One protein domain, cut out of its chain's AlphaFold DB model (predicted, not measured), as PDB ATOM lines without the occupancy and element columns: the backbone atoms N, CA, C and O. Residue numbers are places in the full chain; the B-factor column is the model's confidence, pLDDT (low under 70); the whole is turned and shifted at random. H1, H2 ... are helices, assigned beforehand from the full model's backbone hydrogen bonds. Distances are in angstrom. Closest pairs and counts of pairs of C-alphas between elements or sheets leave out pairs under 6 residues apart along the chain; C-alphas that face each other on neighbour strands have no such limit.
ATOM      1  N   PHE A 640      73.751 -38.229  11.234       95.06
ATOM      2  CA  PHE A 640      74.473 -39.221  12.035       95.06
ATOM      3  C   PHE A 640      73.703 -40.539  12.135       95.06
ATOM      4  O   PHE A 640      74.325 -41.600  12.136       95.06
ATOM      5  N   ILE A 641      72.369 -40.496  12.178       92.94
ATOM      6  CA  ILE A 641      71.521 -41.690  12.124       92.94
ATOM      7  C   ILE A 641      71.667 -42.368  10.760       92.94
ATOM      8  O   ILE A 641      71.966 -43.565  10.725       92.94
ATOM      9  N   GLU A 642      71.566 -41.617   9.657       91.94
ATOM     10  CA  GLU A 642      71.770 -42.129   8.290       91.94
ATOM     11  C   GLU A 642      73.143 -42.806   8.126       91.94
ATOM     12  O   GLU A 642      73.265 -43.858   7.491       91.94
ATOM     13  N   TRP A 643      74.189 -42.270   8.768       93.44
ATOM     14  CA  TRP A 643      75.533 -42.859   8.757       93.44
ATOM     15  C   TRP A 643      75.609 -44.235   9.431       93.44
ATOM     16  O   TRP A 643      76.584 -44.960   9.224       93.44
ATOM     17  N   THR A 644      74.612 -44.626  10.222       92.12
ATOM     18  CA  THR A 644      74.589 -45.924  10.915       92.12
ATOM     19  C   THR A 644      73.730 -46.979  10.223       92.12
ATOM     20  O   THR A 644      73.788 -48.151  10.596       92.12
ATOM     21  N   GLU A 645      72.944 -46.607   9.210       87.94
ATOM     22  CA  GLU A 645      72.003 -47.527   8.572       87.94
ATOM     23  C   GLU A 645      72.709 -48.600   7.725       87.94
ATOM     24  O   GLU A 645      73.628 -48.331   6.946       87.94
ATOM     25  N   GLN A 646      72.252 -49.852   7.842       81.12
ATOM     26  CA  GLN A 646      72.787 -50.990   7.087       81.12
ATOM     27  C   GLN A 646      71.981 -51.264   5.807       81.12
ATOM     28  O   GLN A 646      70.750 -51.214   5.791       81.12
ATOM     29  N   GLY A 647      72.669 -51.619   4.717       68.06
ATOM     30  CA  GLY A 647      72.044 -51.886   3.422       68.06
ATOM     31  C   GLY A 647      71.253 -53.204   3.366       68.06
ATOM     32  O   GLY A 647      71.691 -54.251   3.840       68.06
ATOM     33  N   PHE A 655      77.267 -50.656   4.859       82.38
ATOM     34  CA  PHE A 655      76.451 -49.482   5.166       82.38
ATOM     35  C   PHE A 655      75.588 -49.101   3.956       82.38
ATOM     36  O   PHE A 655      75.946 -49.384   2.809       82.38
ATOM     37  N   ALA A 656      74.423 -48.507   4.211       83.75
ATOM     38  CA  ALA A 656      73.528 -48.039   3.157       83.75
ATOM     39  C   ALA A 656      74.176 -46.913   2.326       83.75
ATOM     40  O   ALA A 656      74.041 -46.901   1.103       83.75
ATOM     41  N   MET A 657      74.917 -46.028   3.000       88.56
ATOM     42  CA  MET A 657      75.671 -44.912   2.428       88.56
ATOM     43  C   MET A 657      77.079 -45.340   1.989       88.56
ATOM     44  O   MET A 657      77.737 -46.121   2.678       88.56
ATOM     45  N   SER A 658      77.563 -44.796   0.868       89.31
ATOM     46  CA  SER A 658      78.938 -45.037   0.396       89.31
ATOM     47  C   SER A 658      79.991 -44.276   1.220       89.31
ATOM     48  O   SER A 658      79.683 -43.253   1.828       89.31
ATOM     49  N   ASP A 659      81.248 -44.737   1.216       87.38
ATOM     50  CA  ASP A 659      82.332 -44.066   1.957       87.38
ATOM     51  C   ASP A 659      82.595 -42.646   1.438       87.38
ATOM     52  O   ASP A 659      82.697 -41.722   2.235       87.38
ATOM     53  N   SER A 660      82.591 -42.440   0.117       88.62
ATOM     54  CA  SER A 660      82.774 -41.107  -0.480       88.62
ATOM     55  C   SER A 660      81.657 -40.128  -0.114       88.62
ATOM     56  O   SER A 660      81.899 -38.938   0.058       88.62
ATOM     57  N   GLU A 661      80.423 -40.621  -0.004       90.75
ATOM     58  CA  GLU A 661      79.275 -39.800   0.385       90.75
ATOM     59  C   GLU A 661      79.354 -39.409   1.862       90.75
ATOM     60  O   GLU A 661      79.153 -38.247   2.201       90.75
ATOM     61  N   PHE A 662      79.728 -40.352   2.728       93.75
ATOM     62  CA  PHE A 662      79.984 -40.077   4.138       93.75
ATOM     63  C   PHE A 662      81.121 -39.074   4.332       93.75
ATOM     64  O   PHE A 662      80.965 -38.112   5.078       93.75
ATOM     65  N   GLU A 663      82.241 -39.261   3.632       94.62
ATOM     66  CA  GLU A 663      83.388 -38.360   3.707       94.62
ATOM     67  C   GLU A 663      83.016 -36.931   3.298       94.62
ATOM     68  O   GLU A 663      83.385 -35.975   3.984       94.62
ATOM     69  N   TRP A 664      82.235 -36.776   2.224       93.38
ATOM     70  CA  TRP A 664      81.698 -35.475   1.835       93.38
ATOM     71  C   TRP A 664      80.759 -34.904   2.897       93.38
ATOM     72  O   TRP A 664      80.923 -33.745   3.269       93.38
ATOM     73  N   GLN A 665      79.813 -35.688   3.430       94.50
ATOM     74  CA  GLN A 665      78.894 -35.195   4.459       94.50
ATOM     75  C   GLN A 665      79.628 -34.747   5.733       94.50
ATOM     76  O   GLN A 665      79.223 -33.767   6.352       94.50
ATOM     77  N   VAL A 666      80.734 -35.394   6.111       96.06
ATOM     78  CA  VAL A 666      81.568 -34.952   7.241       96.06
ATOM     79  C   VAL A 666      82.120 -33.539   7.004       96.06
ATOM     80  O   VAL A 666      81.978 -32.676   7.873       96.06
ATOM     81  N   TYR A 667      82.685 -33.263   5.822       95.44
ATOM     82  CA  TYR A 667      83.134 -31.911   5.460       95.44
ATOM     83  C   TYR A 667      81.976 -30.931   5.295       95.44
ATOM     84  O   TYR A 667      82.072 -29.779   5.722       95.44
ATOM     85  N   ASP A 668      80.876 -31.367   4.690       94.06
ATOM     86  CA  ASP A 668      79.718 -30.519   4.468       94.06
ATOM     87  C   ASP A 668      79.128 -30.028   5.788       94.06
ATOM     88  O   ASP A 668      78.830 -28.842   5.916       94.06
ATOM     89  N   LEU A 669      79.013 -30.918   6.774       94.50
ATOM     90  CA  LEU A 669      78.393 -30.631   8.056       94.50
ATOM     91  C   LEU A 669      79.334 -29.949   9.045       94.50
ATOM     92  O   LEU A 669      78.850 -29.122   9.803       94.50
ATOM     93  N   LEU A 670      80.638 -30.257   9.059       94.12
ATOM     94  CA  LEU A 670      81.579 -29.765  10.085       94.12
ATOM     95  C   LEU A 670      82.619 -28.760   9.554       94.12
ATOM     96  O   LEU A 670      83.258 -28.055  10.335       94.12
ATOM     97  N   GLY A 671      82.770 -28.632   8.235       91.25
ATOM     98  CA  GLY A 671      83.771 -27.786   7.578       91.25
ATOM     99  C   GLY A 671      83.379 -26.314   7.440       91.25
ATOM    100  O   GLY A 671      83.634 -25.706   6.407       91.25
ATOM    101  N   TYR A 672      82.724 -25.732   8.445       83.50
ATOM    102  CA  TYR A 672      82.208 -24.359   8.376       83.50
ATOM    103  C   TYR A 672      82.747 -23.423   9.461       83.50
ATOM    104  O   TYR A 672      82.653 -22.206   9.315       83.50
ATOM    105  N   GLY A 673      83.281 -23.955  10.562       79.75
ATOM    106  CA  GLY A 673      83.639 -23.125  11.706       79.75
ATOM    107  C   GLY A 673      83.643 -23.862  13.036       79.75
ATOM    108  O   GLY A 673      83.989 -25.035  13.133       79.75
ATOM    109  N   HIS A 674      83.274 -23.130  14.086       76.38
ATOM    110  CA  HIS A 674      83.194 -23.651  15.444       76.38
ATOM    111  C   HIS A 674      81.907 -24.446  15.670       76.38
ATOM    112  O   HIS A 674      80.819 -23.869  15.662       76.38
ATOM    113  N   LEU A 675      82.040 -25.742  15.961       86.00
ATOM    114  CA  LEU A 675      80.974 -26.512  16.598       86.00
ATOM    115  C   LEU A 675      80.871 -26.054  18.058       86.00
ATOM    116  O   LEU A 675      81.751 -26.384  18.864       86.00
ATOM    117  N   SER A 676      79.854 -25.251  18.385       84.81
ATOM    118  CA  SER A 676      79.672 -24.716  19.740       84.81
ATOM    119  C   SER A 676      79.389 -25.821  20.752       84.81
ATOM    120  O   SER A 676      78.897 -26.895  20.398       84.81
ATOM    121  N   GLN A 677      79.718 -25.560  22.020       84.31
ATOM    122  CA  GLN A 677      79.386 -26.495  23.094       84.31
ATOM    123  C   GLN A 677      77.867 -26.678  23.197       84.31
ATOM    124  O   GLN A 677      77.410 -27.796  23.389       84.31
ATOM    125  N   GLU A 678      77.086 -25.619  22.975       85.00
ATOM    126  CA  GLU A 678      75.624 -25.684  22.947       85.00
ATOM    127  C   GLU A 678      75.096 -26.647  21.876       85.00
ATOM    128  O   GLU A 678      74.245 -27.481  22.181       85.00
ATOM    129  N   ILE A 679      75.607 -26.578  20.638       90.75
ATOM    130  CA  ILE A 679      75.200 -27.512  19.575       90.75
ATOM    131  C   ILE A 679      75.616 -28.937  19.945       90.75
ATOM    132  O   ILE A 679      74.813 -29.855  19.806       90.75
ATOM    133  N   LEU A 680      76.846 -29.131  20.437       90.88
ATOM    134  CA  LEU A 680      77.333 -30.448  20.853       90.88
ATOM    135  C   LEU A 680      76.457 -31.051  21.959       90.88
ATOM    136  O   LEU A 680      76.094 -32.221  21.882       90.88
ATOM    137  N   ASP A 681      76.070 -30.253  22.949       89.25
ATOM    138  CA  ASP A 681      75.190 -30.671  24.036       89.25
ATOM    139  C   ASP A 681      73.813 -31.108  23.510       89.25
ATOM    140  O   ASP A 681      73.311 -32.162  23.908       89.25
ATOM    141  N   TYR A 682      73.222 -30.349  22.579       91.94
ATOM    142  CA  TYR A 682      71.960 -30.722  21.930       91.94
ATOM    143  C   TYR A 682      72.097 -32.006  21.107       91.94
ATOM    144  O   TYR A 682      71.272 -32.909  21.253       91.94
ATOM    145  N   VAL A 683      73.159 -32.125  20.302       94.62
ATOM    146  CA  VAL A 683      73.472 -33.337  19.531       94.62
ATOM    147  C   VAL A 683      73.562 -34.540  20.467       94.62
ATOM    148  O   VAL A 683      72.905 -35.548  20.230       94.62
ATOM    149  N   MET A 684      74.310 -34.439  21.567       93.25
ATOM    150  CA  MET A 684      74.475 -35.553  22.501       93.25
ATOM    151  C   MET A 684      73.160 -35.951  23.175       93.25
ATOM    152  O   MET A 684      72.914 -37.141  23.349       93.25
ATOM    153  N   VAL A 685      72.297 -35.001  23.541       91.88
ATOM    154  CA  VAL A 685      70.965 -35.308  24.093       91.88
ATOM    155  C   VAL A 685      70.097 -36.055  23.078       91.88
ATOM    156  O   VAL A 685      69.484 -37.062  23.429       91.88
ATOM    157  N   LEU A 686      70.058 -35.589  21.832       92.75
ATOM    158  CA  LEU A 686      69.259 -36.200  20.772       92.75
ATOM    159  C   LEU A 686      69.786 -37.600  20.413       92.75
ATOM    160  O   LEU A 686      69.017 -38.559  20.395       92.75
ATOM    161  N   LEU A 687      71.106 -37.772  20.268       93.56
ATOM    162  CA  LEU A 687      71.704 -39.087  20.011       93.56
ATOM    163  C   LEU A 687      71.404 -40.094  21.133       93.56
ATOM    164  O   LEU A 687      71.137 -41.261  20.859       93.56
ATOM    165  N   LYS A 688      71.421 -39.659  22.405       91.06
ATOM    166  CA  LYS A 688      71.083 -40.518  23.560       91.06
ATOM    167  C   LYS A 688      69.664 -41.076  23.480       91.06
ATOM    168  O   LYS A 688      69.423 -42.153  24.021       91.06
ATOM    169  N   ARG A 689      68.742 -40.312  22.890       88.44
ATOM    170  CA  ARG A 689      67.335 -40.678  22.722       88.44
ATOM    171  C   ARG A 689      67.135 -41.581  21.505       88.44
ATOM    172  O   ARG A 689      66.371 -42.537  21.599       88.44
ATOM    173  N   ASP A 690      67.827 -41.280  20.408       88.56
ATOM    174  CA  ASP A 690      67.472 -41.788  19.081       88.56
ATOM    175  C   ASP A 690      68.365 -42.955  18.595       88.56
ATOM    176  O   ASP A 690      67.934 -43.725  17.739       88.56
ATOM    177  N   LEU A 691      69.577 -43.147  19.144       91.38
ATOM    178  CA  LEU A 691      70.480 -44.243  18.744       91.38
ATOM    179  C   LEU A 691      70.399 -45.462  19.671       91.38
ATOM    180  O   LEU A 691      70.464 -45.355  20.897       91.38
ATOM    181  N   THR A 692      70.389 -46.649  19.062       90.88
ATOM    182  CA  THR A 692      70.633 -47.927  19.753       90.88
ATOM    183  C   THR A 692      72.119 -48.136  20.070       90.88
ATOM    184  O   THR A 692      72.990 -47.550  19.427       90.88
ATOM    185  N   ASP A 693      72.440 -49.025  21.019       89.44
ATOM    186  CA  ASP A 693      73.833 -49.356  21.376       89.44
ATOM    187  C   ASP A 693      74.676 -49.817  20.165       89.44
ATOM    188  O   ASP A 693      75.864 -49.512  20.084       89.44
ATOM    189  N   GLU A 694      74.082 -50.529  19.199       89.88
ATOM    190  CA  GLU A 694      74.770 -50.968  17.972       89.88
ATOM    191  C   GLU A 694      75.061 -49.802  17.015       89.88
ATOM    192  O   GLU A 694      76.133 -49.738  16.403       89.88
ATOM    193  N   GLN A 695      74.129 -48.851  16.910       92.38
ATOM    194  CA  GLN A 695      74.308 -47.643  16.105       92.38
ATOM    195  C   GLN A 695      75.344 -46.705  16.722       92.38
ATOM    196  O   GLN A 695      76.154 -46.149  15.989       92.38
ATOM    197  N   TRP A 696      75.395 -46.590  18.054       93.38
ATOM    198  CA  TRP A 696      76.452 -45.852  18.757       93.38
ATOM    199  C   TRP A 696      77.847 -46.361  18.402       93.38
ATOM    200  O   TRP A 696      78.736 -45.568  18.092       93.38
ATOM    201  N   VAL A 697      78.033 -47.685  18.417       92.31
ATOM    202  CA  VAL A 697      79.307 -48.312  18.042       92.31
ATOM    203  C   VAL A 697      79.623 -48.044  16.571       92.31
ATOM    204  O   VAL A 697      80.726 -47.606  16.263       92.31
ATOM    205  N   SER A 698      78.645 -48.223  15.680       91.88
ATOM    206  CA  SER A 698      78.825 -48.000  14.238       91.88
ATOM    207  C   SER A 698      79.200 -46.548  13.915       91.88
ATOM    208  O   SER A 698      80.121 -46.304  13.138       91.88
ATOM    209  N   LEU A 699      78.521 -45.577  14.538       94.69
ATOM    210  CA  LEU A 699      78.820 -44.153  14.387       94.69
ATOM    211  C   LEU A 699      80.244 -43.849  14.863       94.69
ATOM    212  O   LEU A 699      81.018 -43.223  14.140       94.69
ATOM    213  N   PHE A 700      80.598 -44.326  16.059       94.00
ATOM    214  CA  PHE A 700      81.927 -44.134  16.625       94.00
ATOM    215  C   PHE A 700      83.027 -44.704  15.719       94.00
ATOM    216  O   PHE A 700      84.003 -44.011  15.446       94.00
ATOM    217  N   GLU A 701      82.871 -45.933  15.223       91.12
ATOM    218  CA  GLU A 701      83.860 -46.584  14.359       91.12
ATOM    219  C   GLU A 701      84.107 -45.793  13.069       91.12
ATOM    220  O   GLU A 701      85.267 -45.548  12.726       91.12
ATOM    221  N   ARG A 702      83.044 -45.328  12.395       92.75
ATOM    222  CA  ARG A 702      83.161 -44.524  11.165       92.75
ATOM    223  C   ARG A 702      83.827 -43.170  11.415       92.75
ATOM    224  O   ARG A 702      84.721 -42.778  10.668       92.75
ATOM    225  N   LEU A 703      83.422 -42.464  12.474       94.94
ATOM    226  CA  LEU A 703      84.015 -41.173  12.842       94.94
ATOM    227  C   LEU A 703      85.486 -41.314  13.243       94.94
ATOM    228  O   LEU A 703      86.315 -40.483  12.873       94.94
ATOM    229  N   ASN A 704      85.815 -42.364  13.995       92.69
ATOM    230  CA  ASN A 704      87.169 -42.620  14.458       92.69
ATOM    231  C   ASN A 704      88.095 -42.977  13.286       92.69
ATOM    232  O   ASN A 704      89.201 -42.442  13.215       92.69
ATOM    233  N   ASP A 705      87.644 -43.820  12.351       91.00
ATOM    234  CA  ASP A 705      88.390 -44.123  11.121       91.00
ATOM    235  C   ASP A 705      88.679 -42.850  10.310       91.00
ATOM    236  O   ASP A 705      89.836 -42.565   9.987       91.00
ATOM    237  N   PHE A 706      87.655 -42.017  10.093       94.19
ATOM    238  CA  PHE A 706      87.816 -40.744   9.394       94.19
ATOM    239  C   PHE A 706      88.814 -39.820  10.107       94.19
ATOM    240  O   PHE A 706      89.715 -39.283   9.466       94.19
ATOM    241  N   TYR A 707      88.709 -39.640  11.430       94.38
ATOM    242  CA  TYR A 707      89.636 -38.799  12.204       94.38
ATOM    243  C   TYR A 707      91.092 -39.265  12.068       94.38
ATOM    244  O   TYR A 707      92.019 -38.449  11.979       94.38
ATOM    245  N   LEU A 708      91.319 -40.577  12.045       91.25
ATOM    246  CA  LEU A 708      92.658 -41.135  11.914       91.25
ATOM    247  C   LEU A 708      93.243 -40.869  10.524       91.25
ATOM    248  O   LEU A 708      94.393 -40.446  10.432       91.25
ATOM    249  N   ARG A 709      92.449 -41.039   9.466       91.88
ATOM    250  CA  ARG A 709      92.821 -40.706   8.081       91.88
ATOM    251  C   ARG A 709      93.053 -39.204   7.889       91.88
ATOM    252  O   ARG A 709      94.056 -38.787   7.311       91.88
ATOM    253  N   TRP A 710      92.190 -38.383   8.483       94.31
ATOM    254  CA  TRP A 710      92.314 -36.927   8.495       94.31
ATOM    255  C   TRP A 710      93.611 -36.464   9.166       94.31
ATOM    256  O   TRP A 710      94.387 -35.720   8.574       94.31
ATOM    257  N   SER A 711      93.906 -36.965  10.367       92.94
ATOM    258  CA  SER A 711      95.144 -36.624  11.087       92.94
ATOM    259  C   SER A 711      96.412 -37.231  10.461       92.94
ATOM    260  O   SER A 711      97.529 -36.842  10.816       92.94
ATOM    261  N   ASP A 712      96.273 -38.177   9.529       89.81
ATOM    262  CA  ASP A 712      97.349 -38.666   8.657       89.81
ATOM    263  C   ASP A 712      97.569 -37.758   7.426       89.81
ATOM    264  O   ASP A 712      98.574 -37.927   6.741       89.81
ATOM    265  N   GLY A 713      96.697 -36.769   7.188       90.88
ATOM    266  CA  GLY A 713      96.791 -35.812   6.080       90.88
ATOM    267  C   GLY A 713      96.086 -36.255   4.795       90.88
ATOM    268  O   GLY A 713      96.189 -35.562   3.785       90.88
ATOM    269  N   GLU A 714      95.343 -37.370   4.813       90.88
ATOM    270  CA  GLU A 714      94.803 -38.013   3.603       90.88
ATOM    271  C   GLU A 714      93.966 -37.066   2.727       90.88
ATOM    272  O   GLU A 714      94.127 -37.038   1.507       90.88
ATOM    273  N   PHE A 715      93.100 -36.261   3.343       92.25
ATOM    274  CA  PHE A 715      92.149 -35.411   2.621       92.25
ATOM    275  C   PHE A 715      92.746 -34.072   2.167       92.25
ATOM    276  O   PHE A 715      92.388 -33.562   1.105       92.25
ATOM    277  N   ILE A 716      93.663 -33.489   2.948       90.06
ATOM    278  CA  ILE A 716      94.305 -32.210   2.604       90.06
ATOM    279  C   ILE A 716      95.428 -32.391   1.571       90.06
ATOM    280  O   ILE A 716      95.674 -31.478   0.783       90.06
ATOM    281  N   GLU A 717      96.074 -33.562   1.547       87.19
ATOM    282  CA  GLU A 717      97.165 -33.916   0.626       87.19
ATOM    283  C   GLU A 717      96.698 -34.756  -0.580       87.19
ATOM    284  O   GLU A 717      97.525 -35.274  -1.336       87.19
ATOM    285  N   ALA A 718      95.384 -34.891  -0.789       85.31
ATOM    286  CA  ALA A 718      94.832 -35.652  -1.905       85.31
ATOM    287  C   ALA A 718      95.341 -35.122  -3.265       85.31
ATOM    288  O   ALA A 718      95.326 -33.924  -3.546       85.31
ATOM    289  N   ILE A 719      95.808 -36.040  -4.120       72.12
ATOM    290  CA  ILE A 719      96.469 -35.719  -5.402       72.12
ATOM    291  C   ILE A 719      95.452 -35.337  -6.491       72.12
ATOM    292  O   ILE A 719      95.759 -34.559  -7.394       72.12
ATOM    293  N   ASP A 720      94.245 -35.894  -6.421       75.38
ATOM    294  CA  ASP A 720      93.171 -35.614  -7.368       75.38
ATOM    295  C   ASP A 720      92.419 -34.345  -6.943       75.38
ATOM    296  O   ASP A 720      91.720 -34.345  -5.932       75.38
ATOM    297  N   VAL A 721      92.582 -33.256  -7.706       58.75
ATOM    298  CA  VAL A 721      92.011 -31.927  -7.402       58.75
ATOM    299  C   VAL A 721      90.480 -31.954  -7.347       58.75
ATOM    300  O   VAL A 721      89.893 -31.146  -6.628       58.75
ATOM    301  N   GLU A 722      89.833 -32.888  -8.054       56.81
ATOM    302  CA  GLU A 722      88.378 -33.102  -7.996       56.81
ATOM    303  C   GLU A 722      87.935 -33.885  -6.745       56.81
ATOM    304  O   GLU A 722      86.743 -34.054  -6.524       56.81
ATOM    305  N   ARG A 723      88.876 -34.335  -5.899       68.75
ATOM    306  CA  ARG A 723      88.624 -35.071  -4.646       68.75
ATOM    307  C   ARG A 723      89.215 -34.411  -3.398       68.75
ATOM    308  O   ARG A 723      89.193 -35.009  -2.325       68.75
ATOM    309  N   ILE A 724      89.759 -33.194  -3.502       89.19
ATOM    310  CA  ILE A 724      90.234 -32.449  -2.325       89.19
ATOM    311  C   ILE A 724      89.010 -31.878  -1.595       89.19
ATOM    312  O   ILE A 724      88.641 -30.717  -1.786       89.19
ATOM    313  N   LEU A 725      88.383 -32.693  -0.744       92.88
ATOM    314  CA  LEU A 725      87.149 -32.355  -0.020       92.88
ATOM    315  C   LEU A 725      87.219 -31.018   0.750       92.88
ATOM    316  O   LEU A 725      86.280 -30.225   0.635       92.88
ATOM    317  N   PRO A 726      88.325 -30.666   1.449       94.50
ATOM    318  CA  PRO A 726      88.419 -29.357   2.098       94.50
ATOM    319  C   PRO A 726      88.363 -28.182   1.113       94.50
ATOM    320  O   PRO A 726      87.867 -27.108   1.449       94.50
ATOM    321  N   LEU A 727      88.894 -28.355  -0.104       92.88
ATOM    322  CA  LEU A 727      88.884 -27.320  -1.139       92.88
ATOM    323  C   LEU A 727      87.497 -27.199  -1.769       92.88
ATOM    324  O   LEU A 727      87.045 -26.088  -2.043       92.88
ATOM    325  N   GLU A 728      86.823 -28.325  -1.988       92.00
ATOM    326  CA  GLU A 728      85.450 -28.357  -2.483       92.00
ATOM    327  C   GLU A 728      84.499 -27.648  -1.516       92.00
ATOM    328  O   GLU A 728      83.788 -26.723  -1.922       92.00
ATOM    329  N   LYS A 729      84.571 -27.972  -0.218       93.62
ATOM    330  CA  LYS A 729      83.775 -27.290   0.808       93.62
ATOM    331  C   LYS A 729      84.120 -25.802   0.905       93.62
ATOM    332  O   LYS A 729      83.213 -24.973   0.926       93.62
ATOM    333  N   ALA A 730      85.402 -25.430   0.868       92.38
ATOM    334  CA  ALA A 730      85.805 -24.020   0.853       92.38
ATOM    335  C   ALA A 730      85.218 -23.255  -0.352       92.38
ATOM    336  O   ALA A 730      84.712 -22.145  -0.194       92.38
ATOM    337  N   ARG A 731      85.222 -23.851  -1.553       92.12
ATOM    338  CA  ARG A 731      84.603 -23.262  -2.757       92.12
ATOM    339  C   ARG A 731      83.086 -23.140  -2.628       92.12
ATOM    340  O   ARG A 731      82.527 -22.135  -3.065       92.12
ATOM    341  N   GLN A 732      82.427 -24.130  -2.022       90.56
ATOM    342  CA  GLN A 732      80.993 -24.087  -1.736       90.56
ATOM    343  C   GLN A 732      80.657 -22.899  -0.816       90.56
ATOM    344  O   GLN A 732      79.753 -22.126  -1.124       90.56
ATOM    345  N   MET A 733      81.442 -22.679   0.244       89.19
ATOM    346  CA  MET A 733      81.271 -21.528   1.142       89.19
ATOM    347  C   MET A 733      81.513 -20.189   0.433       89.19
ATOM    348  O   MET A 733      80.714 -19.261   0.563       89.19
ATOM    349  N   GLN A 734      82.557 -20.099  -0.396       88.06
ATOM    350  CA  GLN A 734      82.865 -18.891  -1.170       88.06
ATOM    351  C   GLN A 734      81.767 -18.545  -2.186       88.06
ATOM    352  O   GLN A 734      81.456 -17.369  -2.372       88.06
ATOM    353  N   LYS A 735      81.124 -19.549  -2.803       88.31
ATOM    354  CA  LYS A 735      79.942 -19.359  -3.670       88.31
ATOM    355  C   LYS A 735      78.799 -18.657  -2.927       88.31
ATOM    356  O   LYS A 735      78.040 -17.914  -3.546       88.31
ATOM    357  N   TRP A 736      78.689 -18.861  -1.617       84.25
ATOM    358  CA  TRP A 736      77.698 -18.216  -0.751       84.25
ATOM    359  C   TRP A 736      78.213 -16.939  -0.069       84.25
ATOM    360  O   TRP A 736      77.554 -16.417   0.826       84.25
ATOM    361  N   GLY A 737      79.363 -16.405  -0.494       77.06
ATOM    362  CA  GLY A 737      79.934 -15.170   0.051       77.06
ATOM    363  C   GLY A 737      80.603 -15.329   1.420       77.06
ATOM    364  O   GLY A 737      80.864 -14.326   2.079       77.06
ATOM    365  N   ILE A 738      80.883 -16.561   1.856       81.25
ATOM    366  CA  ILE A 738      81.574 -16.856   3.116       81.25
ATOM    367  C   ILE A 738      83.059 -17.089   2.811       81.25
ATOM    368  O   ILE A 738      83.432 -18.067   2.159       81.25
ATOM    369  N   GLU A 739      83.919 -16.183   3.280       81.94
ATOM    370  CA  GLU A 739      85.369 -16.296   3.107       81.94
ATOM    371  C   GLU A 739      85.943 -17.393   4.010       81.94
ATOM    372  O   GLU A 739      86.165 -17.198   5.205       81.94
ATOM    373  N   LEU A 740      86.195 -18.564   3.421       83.00
ATOM    374  CA  LEU A 740      86.801 -19.699   4.105       83.00
ATOM    375  C   LEU A 740      87.940 -20.291   3.267       83.00
ATOM    376  O   LEU A 740      87.803 -20.514   2.061       83.00
ATOM    377  N   GLY A 741      89.089 -20.526   3.907       88.50
ATOM    378  CA  GLY A 741      90.251 -21.154   3.275       88.50
ATOM    379  C   GLY A 741      90.223 -22.685   3.352       88.50
ATOM    380  O   GLY A 741      89.637 -23.261   4.267       88.50
ATOM    381  N   GLN A 742      90.935 -23.359   2.443       92.50
ATOM    382  CA  GLN A 742      91.040 -24.829   2.414       92.50
ATOM    383  C   GLN A 742      91.569 -25.411   3.739       92.50
ATOM    384  O   GLN A 742      90.928 -26.266   4.338       92.50
ATOM    385  N   ARG A 743      92.723 -24.931   4.233       92.75
ATOM    386  CA  ARG A 743      93.299 -25.414   5.508       92.75
ATOM    387  C   ARG A 743      92.398 -25.112   6.701       92.75
ATOM    388  O   ARG A 743      92.290 -25.913   7.614       92.75
ATOM    389  N   GLN A 744      91.747 -23.955   6.683       91.56
ATOM    390  CA  GLN A 744      90.835 -23.550   7.744       91.56
ATOM    391  C   GLN A 744      89.612 -24.482   7.803       91.56
ATOM    392  O   GLN A 744      89.250 -24.943   8.880       91.56
ATOM    393  N   THR A 745      89.046 -24.825   6.642       94.06
ATOM    394  CA  THR A 745      87.969 -25.819   6.479       94.06
ATOM    395  C   THR A 745      88.375 -27.185   7.033       94.06
ATOM    396  O   THR A 745      87.616 -27.821   7.766       94.06
ATOM    397  N   ASP A 746      89.594 -27.619   6.716       95.56
ATOM    398  CA  ASP A 746      90.128 -28.903   7.161       95.56
ATOM    399  C   ASP A 746      90.338 -28.964   8.679       95.56
ATOM    400  O   ASP A 746      89.886 -29.900   9.339       95.56
ATOM    401  N   VAL A 747      90.931 -27.914   9.255       93.88
ATOM    402  CA  VAL A 747      91.094 -27.773  10.707       93.88
ATOM    403  C   VAL A 747      89.740 -27.754  11.423       93.88
ATOM    404  O   VAL A 747      89.594 -28.421  12.446       93.88
ATOM    405  N   TYR A 748      88.737 -27.033  10.905       92.56
ATOM    406  CA  TYR A 748      87.395 -27.017  11.503       92.56
ATOM    407  C   TYR A 748      86.748 -28.400  11.513       92.56
ATOM    408  O   TYR A 748      86.254 -28.832  12.554       92.56
ATOM    409  N   THR A 749      86.835 -29.117  10.393       95.50
ATOM    410  CA  THR A 749      86.289 -30.473  10.260       95.50
ATOM    411  C   THR A 749      86.927 -31.414  11.284       95.50
ATOM    412  O   THR A 749      86.225 -32.049  12.071       95.50
ATOM    413  N   GLY A 750      88.261 -31.447  11.351       94.50
ATOM    414  CA  GLY A 750      88.981 -32.319  12.279       94.50
ATOM    415  C   GLY A 750      88.765 -31.995  13.758       94.50
ATOM    416  O   GLY A 750      88.631 -32.909  14.571       94.50
ATOM    417  N   LEU A 751      88.682 -30.713  14.129       92.12
ATOM    418  CA  LEU A 751      88.403 -30.313  15.514       92.12
ATOM    419  C   LEU A 751      86.944 -30.575  15.915       92.12
ATOM    420  O   LEU A 751      86.692 -30.975  17.053       92.12
ATOM    421  N   GLY A 752      85.991 -30.407  14.991       92.50
ATOM    422  CA  GLY A 752      84.594 -30.808  15.189       92.50
ATOM    423  C   GLY A 752      84.458 -32.318  15.409       92.50
ATOM    424  O   GLY A 752      83.777 -32.750  16.338       92.50
ATOM    425  N   LEU A 753      85.182 -33.121  14.626       93.88
ATOM    426  CA  LEU A 753      85.257 -34.572  14.809       93.88
ATOM    427  C   LEU A 753      85.889 -34.961  16.143       93.88
ATOM    428  O   LEU A 753      85.343 -35.804  16.850       93.88
ATOM    429  N   LEU A 754      87.009 -34.334  16.510       92.50
ATOM    430  CA  LEU A 754      87.678 -34.590  17.782       92.50
ATOM    431  C   LEU A 754      86.729 -34.346  18.964       92.50
ATOM    432  O   LEU A 754      86.660 -35.169  19.874       92.50
ATOM    433  N   LYS A 755      85.942 -33.263  18.923       91.44
ATOM    434  CA  LYS A 755      84.892 -32.982  19.915       91.44
ATOM    435  C   LYS A 755      83.835 -34.077  19.997       91.44
ATOM    436  O   LYS A 755      83.517 -34.531  21.093       91.44
ATOM    437  N   LEU A 756      83.293 -34.500  18.855       92.44
ATOM    438  CA  LEU A 756      82.277 -35.555  18.797       92.44
ATOM    439  C   LEU A 756      82.827 -36.889  19.321       92.44
ATOM    440  O   LEU A 756      82.153 -37.586  20.074       92.44
ATOM    441  N   LEU A 757      84.070 -37.230  18.980       93.12
ATOM    442  CA  LEU A 757      84.736 -38.450  19.437       93.12
ATOM    443  C   LEU A 757      84.990 -38.444  20.949       93.12
ATOM    444  O   LEU A 757      84.746 -39.448  21.617       93.12
ATOM    445  N   LEU A 758      85.394 -37.306  21.515       90.75
ATOM    446  CA  LEU A 758      85.513 -37.147  22.967       90.75
ATOM    447  C   LEU A 758      84.147 -37.246  23.661       90.75
ATOM    448  O   LEU A 758      84.019 -37.939  24.669       90.75
ATOM    449  N   ALA A 759      83.110 -36.616  23.104       90.38
ATOM    450  CA  ALA A 759      81.763 -36.649  23.669       90.38
ATOM    451  C   ALA A 759      81.133 -38.054  23.621       90.38
ATOM    452  O   ALA A 759      80.562 -38.515  24.612       90.38
ATOM    453  N   THR A 760      81.276 -38.763  22.496       91.06
ATOM    454  CA  THR A 760      80.817 -40.155  22.333       91.06
ATOM    455  C   THR A 760      81.575 -41.113  23.253       91.06
ATOM    456  O   THR A 760      80.961 -41.986  23.866       91.06
ATOM    457  N   HIS A 761      82.885 -40.916  23.425       89.69
ATOM    458  CA  HIS A 761      83.677 -41.683  24.377       89.69
ATOM    459  C   HIS A 761      83.225 -41.456  25.822       89.69
ATOM    460  O   HIS A 761      82.921 -42.422  26.519       89.69
ATOM    461  N   ASN A 762      83.095 -40.198  26.255       87.69
ATOM    462  CA  ASN A 762      82.631 -39.854  27.601       87.69
ATOM    463  C   ASN A 762      81.256 -40.483  27.908       87.69
ATOM    464  O   ASN A 762      81.041 -41.065  28.972       87.69
ATOM    465  N   TYR A 763      80.339 -40.462  26.937       88.31
ATOM    466  CA  TYR A 763      79.048 -41.139  27.063       88.31
ATOM    467  C   TYR A 763      79.172 -42.655  27.313       88.31
ATOM    468  O   TYR A 763      78.407 -43.217  28.104       88.31
ATOM    469  N   ALA A 764      80.136 -43.316  26.672       89.69
ATOM    470  CA  ALA A 764      80.342 -44.754  26.788       89.69
ATOM    471  C   ALA A 764      81.059 -45.184  28.077       89.69
ATOM    472  O   ALA A 764      80.766 -46.270  28.580       89.69
ATOM    473  N   VAL A 765      81.959 -44.357  28.632       83.94
ATOM    474  CA  VAL A 765      82.803 -44.699  29.802       83.94
ATOM    475  C   VAL A 765      81.983 -45.208  30.994       83.94
ATOM    476  O   VAL A 765      82.378 -46.168  31.653       83.94
ATOM    477  N   ASN A 766      80.806 -44.628  31.235       80.19
ATOM    478  CA  ASN A 766      79.950 -44.974  32.375       80.19
ATOM    479  C   ASN A 766      78.890 -46.054  32.065       80.19
ATOM    480  O   ASN A 766      77.953 -46.233  32.844       80.19
ATOM    481  N   ARG A 767      78.991 -46.768  30.932       85.50
ATOM    482  CA  ARG A 767      77.993 -47.760  30.491       85.50
ATOM    483  C   ARG A 767      78.629 -49.110  30.192       85.50
ATOM    484  O   ARG A 767      79.351 -49.253  29.211       85.50
ATOM    485  N   ASP A 768      78.279 -50.136  30.966       84.56
ATOM    486  CA  ASP A 768      78.861 -51.480  30.832       84.56
ATOM    487  C   ASP A 768      78.733 -52.085  29.424       84.56
ATOM    488  O   ASP A 768      79.650 -52.766  28.967       84.56
ATOM    489  N   ALA A 769      77.639 -51.800  28.710       85.88
ATOM    490  CA  ALA A 769      77.409 -52.298  27.352       85.88
ATOM    491  C   ALA A 769      78.297 -51.634  26.276       85.88
ATOM    492  O   ALA A 769      78.549 -52.246  25.232       85.88
ATOM    493  N   LEU A 770      78.773 -50.404  26.524       89.00
ATOM    494  CA  LEU A 770      79.478 -49.566  25.543       89.00
ATOM    495  C   LEU A 770      80.951 -49.310  25.894       89.00
ATOM    496  O   LEU A 770      81.758 -49.166  24.979       89.00
ATOM    497  N   LYS A 771      81.331 -49.306  27.179       85.69
ATOM    498  CA  LYS A 771      82.670 -48.911  27.665       85.69
ATOM    499  C   LYS A 771      83.846 -49.699  27.073       85.69
ATOM    500  O   LYS A 771      84.960 -49.186  27.003       85.69
ATOM    501  N   GLU A 772      83.621 -50.950  26.666       84.56
ATOM    502  CA  GLU A 772      84.644 -51.789  26.014       84.56
ATOM    503  C   GLU A 772      84.652 -51.630  24.486       84.56
ATOM    504  O   GLU A 772      85.646 -51.947  23.841       84.56
ATOM    505  N   LYS A 773      83.547 -51.156  23.897       87.75
ATOM    506  CA  LYS A 773      83.373 -51.038  22.440       87.75
ATOM    507  C   LYS A 773      83.714 -49.640  21.920       87.75
ATOM    508  O   LYS A 773      84.209 -49.511  20.808       87.75
ATOM    509  N   ILE A 774      83.462 -48.603  22.718       89.88
ATOM    510  CA  ILE A 774      83.669 -47.199  22.352       89.88
ATOM    511  C   ILE A 774      84.796 -46.631  23.215       89.88
ATOM    512  O   ILE A 774      84.589 -46.123  24.319       89.88
ATOM    513  N   ARG A 775      86.022 -46.724  22.693       87.75
ATOM    514  CA  ARG A 775      87.221 -46.137  23.303       87.75
ATOM    515  C   ARG A 775      87.966 -45.279  22.303       87.75
ATOM    516  O   ARG A 775      88.537 -45.792  21.339       87.75
ATOM    517  N   PHE A 776      87.947 -43.969  22.530       90.12
ATOM    518  CA  PHE A 776      88.587 -43.024  21.631       90.12
ATOM    519  C   PHE A 776      90.040 -42.772  22.021       90.12
ATOM    520  O   PHE A 776      90.316 -42.031  22.960       90.12
ATOM    521  N   HIS A 777      90.961 -43.339  21.243       89.25
ATOM    522  CA  HIS A 777      92.393 -43.101  21.390       89.25
ATOM    523  C   HIS A 777      92.849 -42.012  20.417       89.25
ATOM    524  O   HIS A 777      93.056 -42.284  19.231       89.25
ATOM    525  N   ALA A 778      93.081 -40.790  20.905       88.69
ATOM    526  CA  ALA A 778      93.411 -39.653  20.035       88.69
ATOM    527  C   ALA A 778      94.719 -39.843  19.236       88.69
ATOM    528  O   ALA A 778      94.890 -39.224  18.185       88.69
ATOM    529  N   CYS A 779      95.623 -40.711  19.712       89.25
ATOM    530  CA  CYS A 779      96.874 -41.102  19.048       89.25
ATOM    531  C   CYS A 779      96.797 -42.453  18.296       89.25
ATOM    532  O   CYS A 779      97.801 -42.899  17.729       89.25
ATOM    533  N   GLY A 780      95.621 -43.088  18.253       83.75
ATOM    534  CA  GLY A 780      95.406 -44.468  17.804       83.75
ATOM    535  C   GLY A 780      95.570 -45.492  18.935       83.75
ATOM    536  O   GLY A 780      96.126 -45.186  19.985       83.75
ATOM    537  N   ASN A 781      95.078 -46.718  18.739       81.12
ATOM    538  CA  ASN A 781      95.158 -47.778  19.749       81.12
ATOM    539  C   ASN A 781      96.465 -48.583  19.593       81.12
ATOM    540  O   ASN A 781      96.733 -49.139  18.528       81.12
ATOM    541  N   MET A 782      97.273 -48.660  20.655       72.81
ATOM    542  CA  MET A 782      98.533 -49.414  20.672       72.81
ATOM    543  C   MET A 782      98.331 -50.941  20.731       72.81
ATOM    544  O   MET A 782      99.168 -51.688  20.226       72.81
ATOM    545  N   GLU A 783      97.225 -51.415  21.308       66.19
ATOM    546  CA  GLU A 783      96.927 -52.839  21.519       66.19
ATOM    547  C   GLU A 783      96.318 -53.514  20.278       66.19
ATOM    548  O   GLU A 783      96.431 -54.729  20.100       66.19
ATOM    549  N   ASN A 784      95.703 -52.737  19.381       61.50
ATOM    550  CA  ASN A 784      94.938 -53.259  18.250       61.50
ATOM    551  C   ASN A 784      95.687 -53.104  16.910       61.50
ATOM    552  O   ASN A 784      95.272 -52.387  16.006       61.50
ATOM    553  N   LEU A 785      96.807 -53.822  16.763       54.06
ATOM    554  CA  LEU A 785      97.667 -53.821  15.560       54.06
ATOM    555  C   LEU A 785      97.041 -54.488  14.313       54.06
ATOM    556  O   LEU A 785      97.690 -54.572  13.270       54.06
ATOM    557  N   LYS A 786      95.809 -55.008  14.401       46.00
ATOM    558  CA  LYS A 786      95.216 -55.880  13.371       46.00
ATOM    559  C   LYS A 786      94.600 -55.149  12.170       46.00
ATOM    560  O   LYS A 786      94.463 -55.778  11.127       46.00
ATOM    561  N   ASN A 787      94.305 -53.849  12.271       46.81
ATOM    562  CA  ASN A 787      93.526 -53.114  11.256       46.81
ATOM    563  C   ASN A 787      94.303 -52.018  10.496       46.81
ATOM    564  O   ASN A 787      93.705 -51.050  10.050       46.81
ATOM    565  N   ASN A 788      95.626 -52.131  10.321       49.69
ATOM    566  CA  ASN A 788      96.460 -51.155   9.578       49.69
ATOM    567  C   ASN A 788      96.485 -49.700  10.109       49.69
ATOM    568  O   ASN A 788      97.292 -48.904   9.631       49.69
ATOM    569  N   ILE A 789      95.709 -49.359  11.136       56.19
ATOM    570  CA  ILE A 789      95.758 -48.070  11.830       56.19
ATOM    571  C   ILE A 789      96.933 -48.098  12.811       56.19
ATOM    572  O   ILE A 789      96.887 -48.752  13.853       56.19
ATOM    573  N   ARG A 790      98.025 -47.410  12.473       67.75
ATOM    574  CA  ARG A 790      99.223 -47.366  13.322       67.75
ATOM    575  C   ARG A 790      99.062 -46.298  14.402       67.75
ATOM    576  O   ARG A 790      98.894 -45.115  14.095       67.75
ATOM    577  N   PHE A 791      99.169 -46.713  15.664       84.62
ATOM    578  CA  PHE A 791      99.430 -45.808  16.783       84.62
ATOM    579  C   PHE A 791     100.604 -44.875  16.437       84.62
ATOM    580  O   PHE A 791     101.674 -45.330  16.019       84.62
ATOM    581  N   ARG A 792     100.402 -43.564  16.597       89.38
ATOM    582  CA  ARG A 792     101.422 -42.530  16.378       89.38
ATOM    583  C   ARG A 792     101.478 -41.637  17.611       89.38
ATOM    584  O   ARG A 792     100.628 -40.772  17.788       89.38
ATOM    585  N   LYS A 793     102.513 -41.819  18.437       90.06
ATOM    586  CA  LYS A 793     102.706 -41.068  19.693       90.06
ATOM    587  C   LYS A 793     102.662 -39.541  19.527       90.06
ATOM    588  O   LYS A 793     102.248 -38.854  20.448       90.06
ATOM    589  N   ASP A 794     103.069 -39.021  18.366       92.31
ATOM    590  CA  ASP A 794     103.149 -37.581  18.081       92.31
ATOM    591  C   ASP A 794     101.877 -37.021  17.409       92.31
ATOM    592  O   ASP A 794     101.831 -35.831  17.102       92.31
ATOM    593  N   ARG A 795     100.847 -37.850  17.161       92.44
ATOM    594  CA  ARG A 795      99.655 -37.488  16.366       92.44
ATOM    595  C   ARG A 795      98.935 -36.265  16.925       92.44
ATOM    596  O   ARG A 795      98.687 -35.320  16.187       92.44
ATOM    597  N   LEU A 796      98.656 -36.239  18.229       92.12
ATOM    598  CA  LEU A 796      97.961 -35.106  18.843       92.12
ATOM    599  C   LEU A 796      98.787 -33.807  18.764       92.12
ATOM    600  O   LEU A 796      98.236 -32.743  18.503       92.12
ATOM    601  N   VAL A 797     100.117 -33.891  18.883       92.44
ATOM    602  CA  VAL A 797     101.016 -32.732  18.702       92.44
ATOM    603  C   VAL A 797     101.007 -32.242  17.262       92.44
ATOM    604  O   VAL A 797     101.040 -31.038  17.023       92.44
ATOM    605  N   GLN A 798     100.969 -33.157  16.293       92.25
ATOM    606  CA  GLN A 798     100.843 -32.805  14.880       92.25
ATOM    607  C   GLN A 798      99.514 -32.100  14.612       92.25
ATOM    608  O   GLN A 798      99.522 -31.066  13.954       92.25
ATOM    609  N   VAL A 799      98.412 -32.590  15.188       93.06
ATOM    610  CA  VAL A 799      97.102 -31.930  15.114       93.06
ATOM    611  C   VAL A 799      97.161 -30.524  15.720       93.06
ATOM    612  O   VAL A 799      96.742 -29.573  15.067       93.06
ATOM    613  N   MET A 800      97.737 -30.354  16.917       91.56
ATOM    614  CA  MET A 800      97.898 -29.033  17.545       91.56
ATOM    615  C   MET A 800      98.716 -28.082  16.661       91.56
ATOM    616  O   MET A 800      98.252 -26.995  16.342       91.56
ATOM    617  N   ARG A 801      99.875 -28.527  16.159       90.94
ATOM    618  CA  ARG A 801     100.722 -27.733  15.252       90.94
ATOM    619  C   ARG A 801     100.030 -27.396  13.935       90.94
ATOM    620  O   ARG A 801     100.256 -26.325  13.377       90.94
ATOM    621  N   TYR A 802      99.208 -28.310  13.425       92.44
ATOM    622  CA  TYR A 802      98.411 -28.071  12.231       92.44
ATOM    623  C   TYR A 802      97.381 -26.960  12.479       92.44
ATOM    624  O   TYR A 802      97.262 -26.046  11.664       92.44
ATOM    625  N   CYS A 803      96.732 -26.956  13.647       90.88
ATOM    626  CA  CYS A 803      95.824 -25.886  14.066       90.88
ATOM    627  C   CYS A 803      96.550 -24.546  14.274       90.88
ATOM    628  O   CYS A 803      96.053 -23.510  13.830       90.88
ATOM    629  N   ASP A 804      97.742 -24.571  14.878       86.94
ATOM    630  CA  ASP A 804      98.571 -23.383  15.128       86.94
ATOM    631  C   ASP A 804      99.000 -22.677  13.834       86.94
ATOM    632  O   ASP A 804      99.318 -21.488  13.852       86.94
ATOM    633  N   SER A 805      98.970 -23.380  12.692       87.31
ATOM    634  CA  SER A 805      99.212 -22.779  11.374       87.31
ATOM    635  C   SER A 805      98.124 -21.789  10.935       87.31
ATOM    636  O   SER A 805      98.364 -21.000  10.021       87.31
ATOM    637  N   ILE A 806      96.950 -21.826  11.575       86.94
ATOM    638  CA  ILE A 806      95.850 -20.872  11.379       86.94
ATOM    639  C   ILE A 806      95.892 -19.793  12.466       86.94
ATOM    640  O   ILE A 806      95.913 -18.605  12.159       86.94
TER     641      ILE A 806
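AT A GLANCE: This is residues 640 to 647 and 655 to 806 of the 1094 residues of the protein "Low-complexity protein" of Spirulina sp. SIO3F2 (UniProt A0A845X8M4). One long helix, H5, makes the core, and the other helices gather round it at crossed angles: H3 slants over one side, H1 stands nearly at right angles to it, H4 sits at its first end, and H2 and H6 are on opposite sides. A loop, residues 766 to 794, leads from the other end of H5 back to H6. The printed part has 160 residues with six named helices, H1 to H6 along the chain, and no named strand. The class is all helix. The whole is compact, with a radius of gyration of the C-alphas of 15.8 A and spans of 46 by 34 by 32 A.

IN THESE COORDINATES: Find C-alpha 742 at (91.040, -24.829, 2.414); from there H5, residues 742 to 765, runs 34.8 A to C-alpha 765 at (82.803, -44.699, 29.802). Look next for H3, residues 693 to 711, 26.9 A long. H2 is residues 677 to 690, 19.8 A long. H1 is residues 659 to 670, 16.5 A long. H4 is residues 725 to 735, 15.3 A long. H6, residues 795 to 804, 14.2 A long, ends with C-alpha 804 at (98.571, -23.383, 15.128).

HOW THE PARTS SIT: Start at H5, the hub, which touches H1, H2, H3 and H4. H3 touches H5 opposite ways at a steep tilt of 35.2 degrees, only just past shallow; the closest C-alphas, of Tyr 707 and Gly 750, are 6.5 A apart. H1, about perpendicular to H5 at 84 degrees, touches it with residues 666 to 670 alone; the closest C-alphas, of Leu 670 and Thr 749, are 4.8 A apart. H4 touches H5 at a steep tilt of 64 degrees; the closest C-alphas, of Leu 727 and Gln 742, are 4.8 A apart. H2 and H5 only just touch, with 3 pairs of C-alphas within 8 A; the closest, of Leu 680 and Leu 756, are 7.4 A apart. H6 is close to H5 but not clearly touching; the C-alphas of Val 747 and Cys 803 are 6.1 A apart. H2 and H6, among others, are apart. In H1 to H6 every O i to N i+4 pair is within hydrogen-bond range.

THE WHOLE: The C-alphas farthest apart, of Gly 737 and Asp 768, are 47.6 A apart. Residues 648 to 654 are cut out, and C-alphas 647 and 655 stand 5.3 A apart. The links H3 to H4 and H5 to H6 are long. Look for pLDDT under 70 at residue 647, residues 721 to 723 and residues 783 to 790.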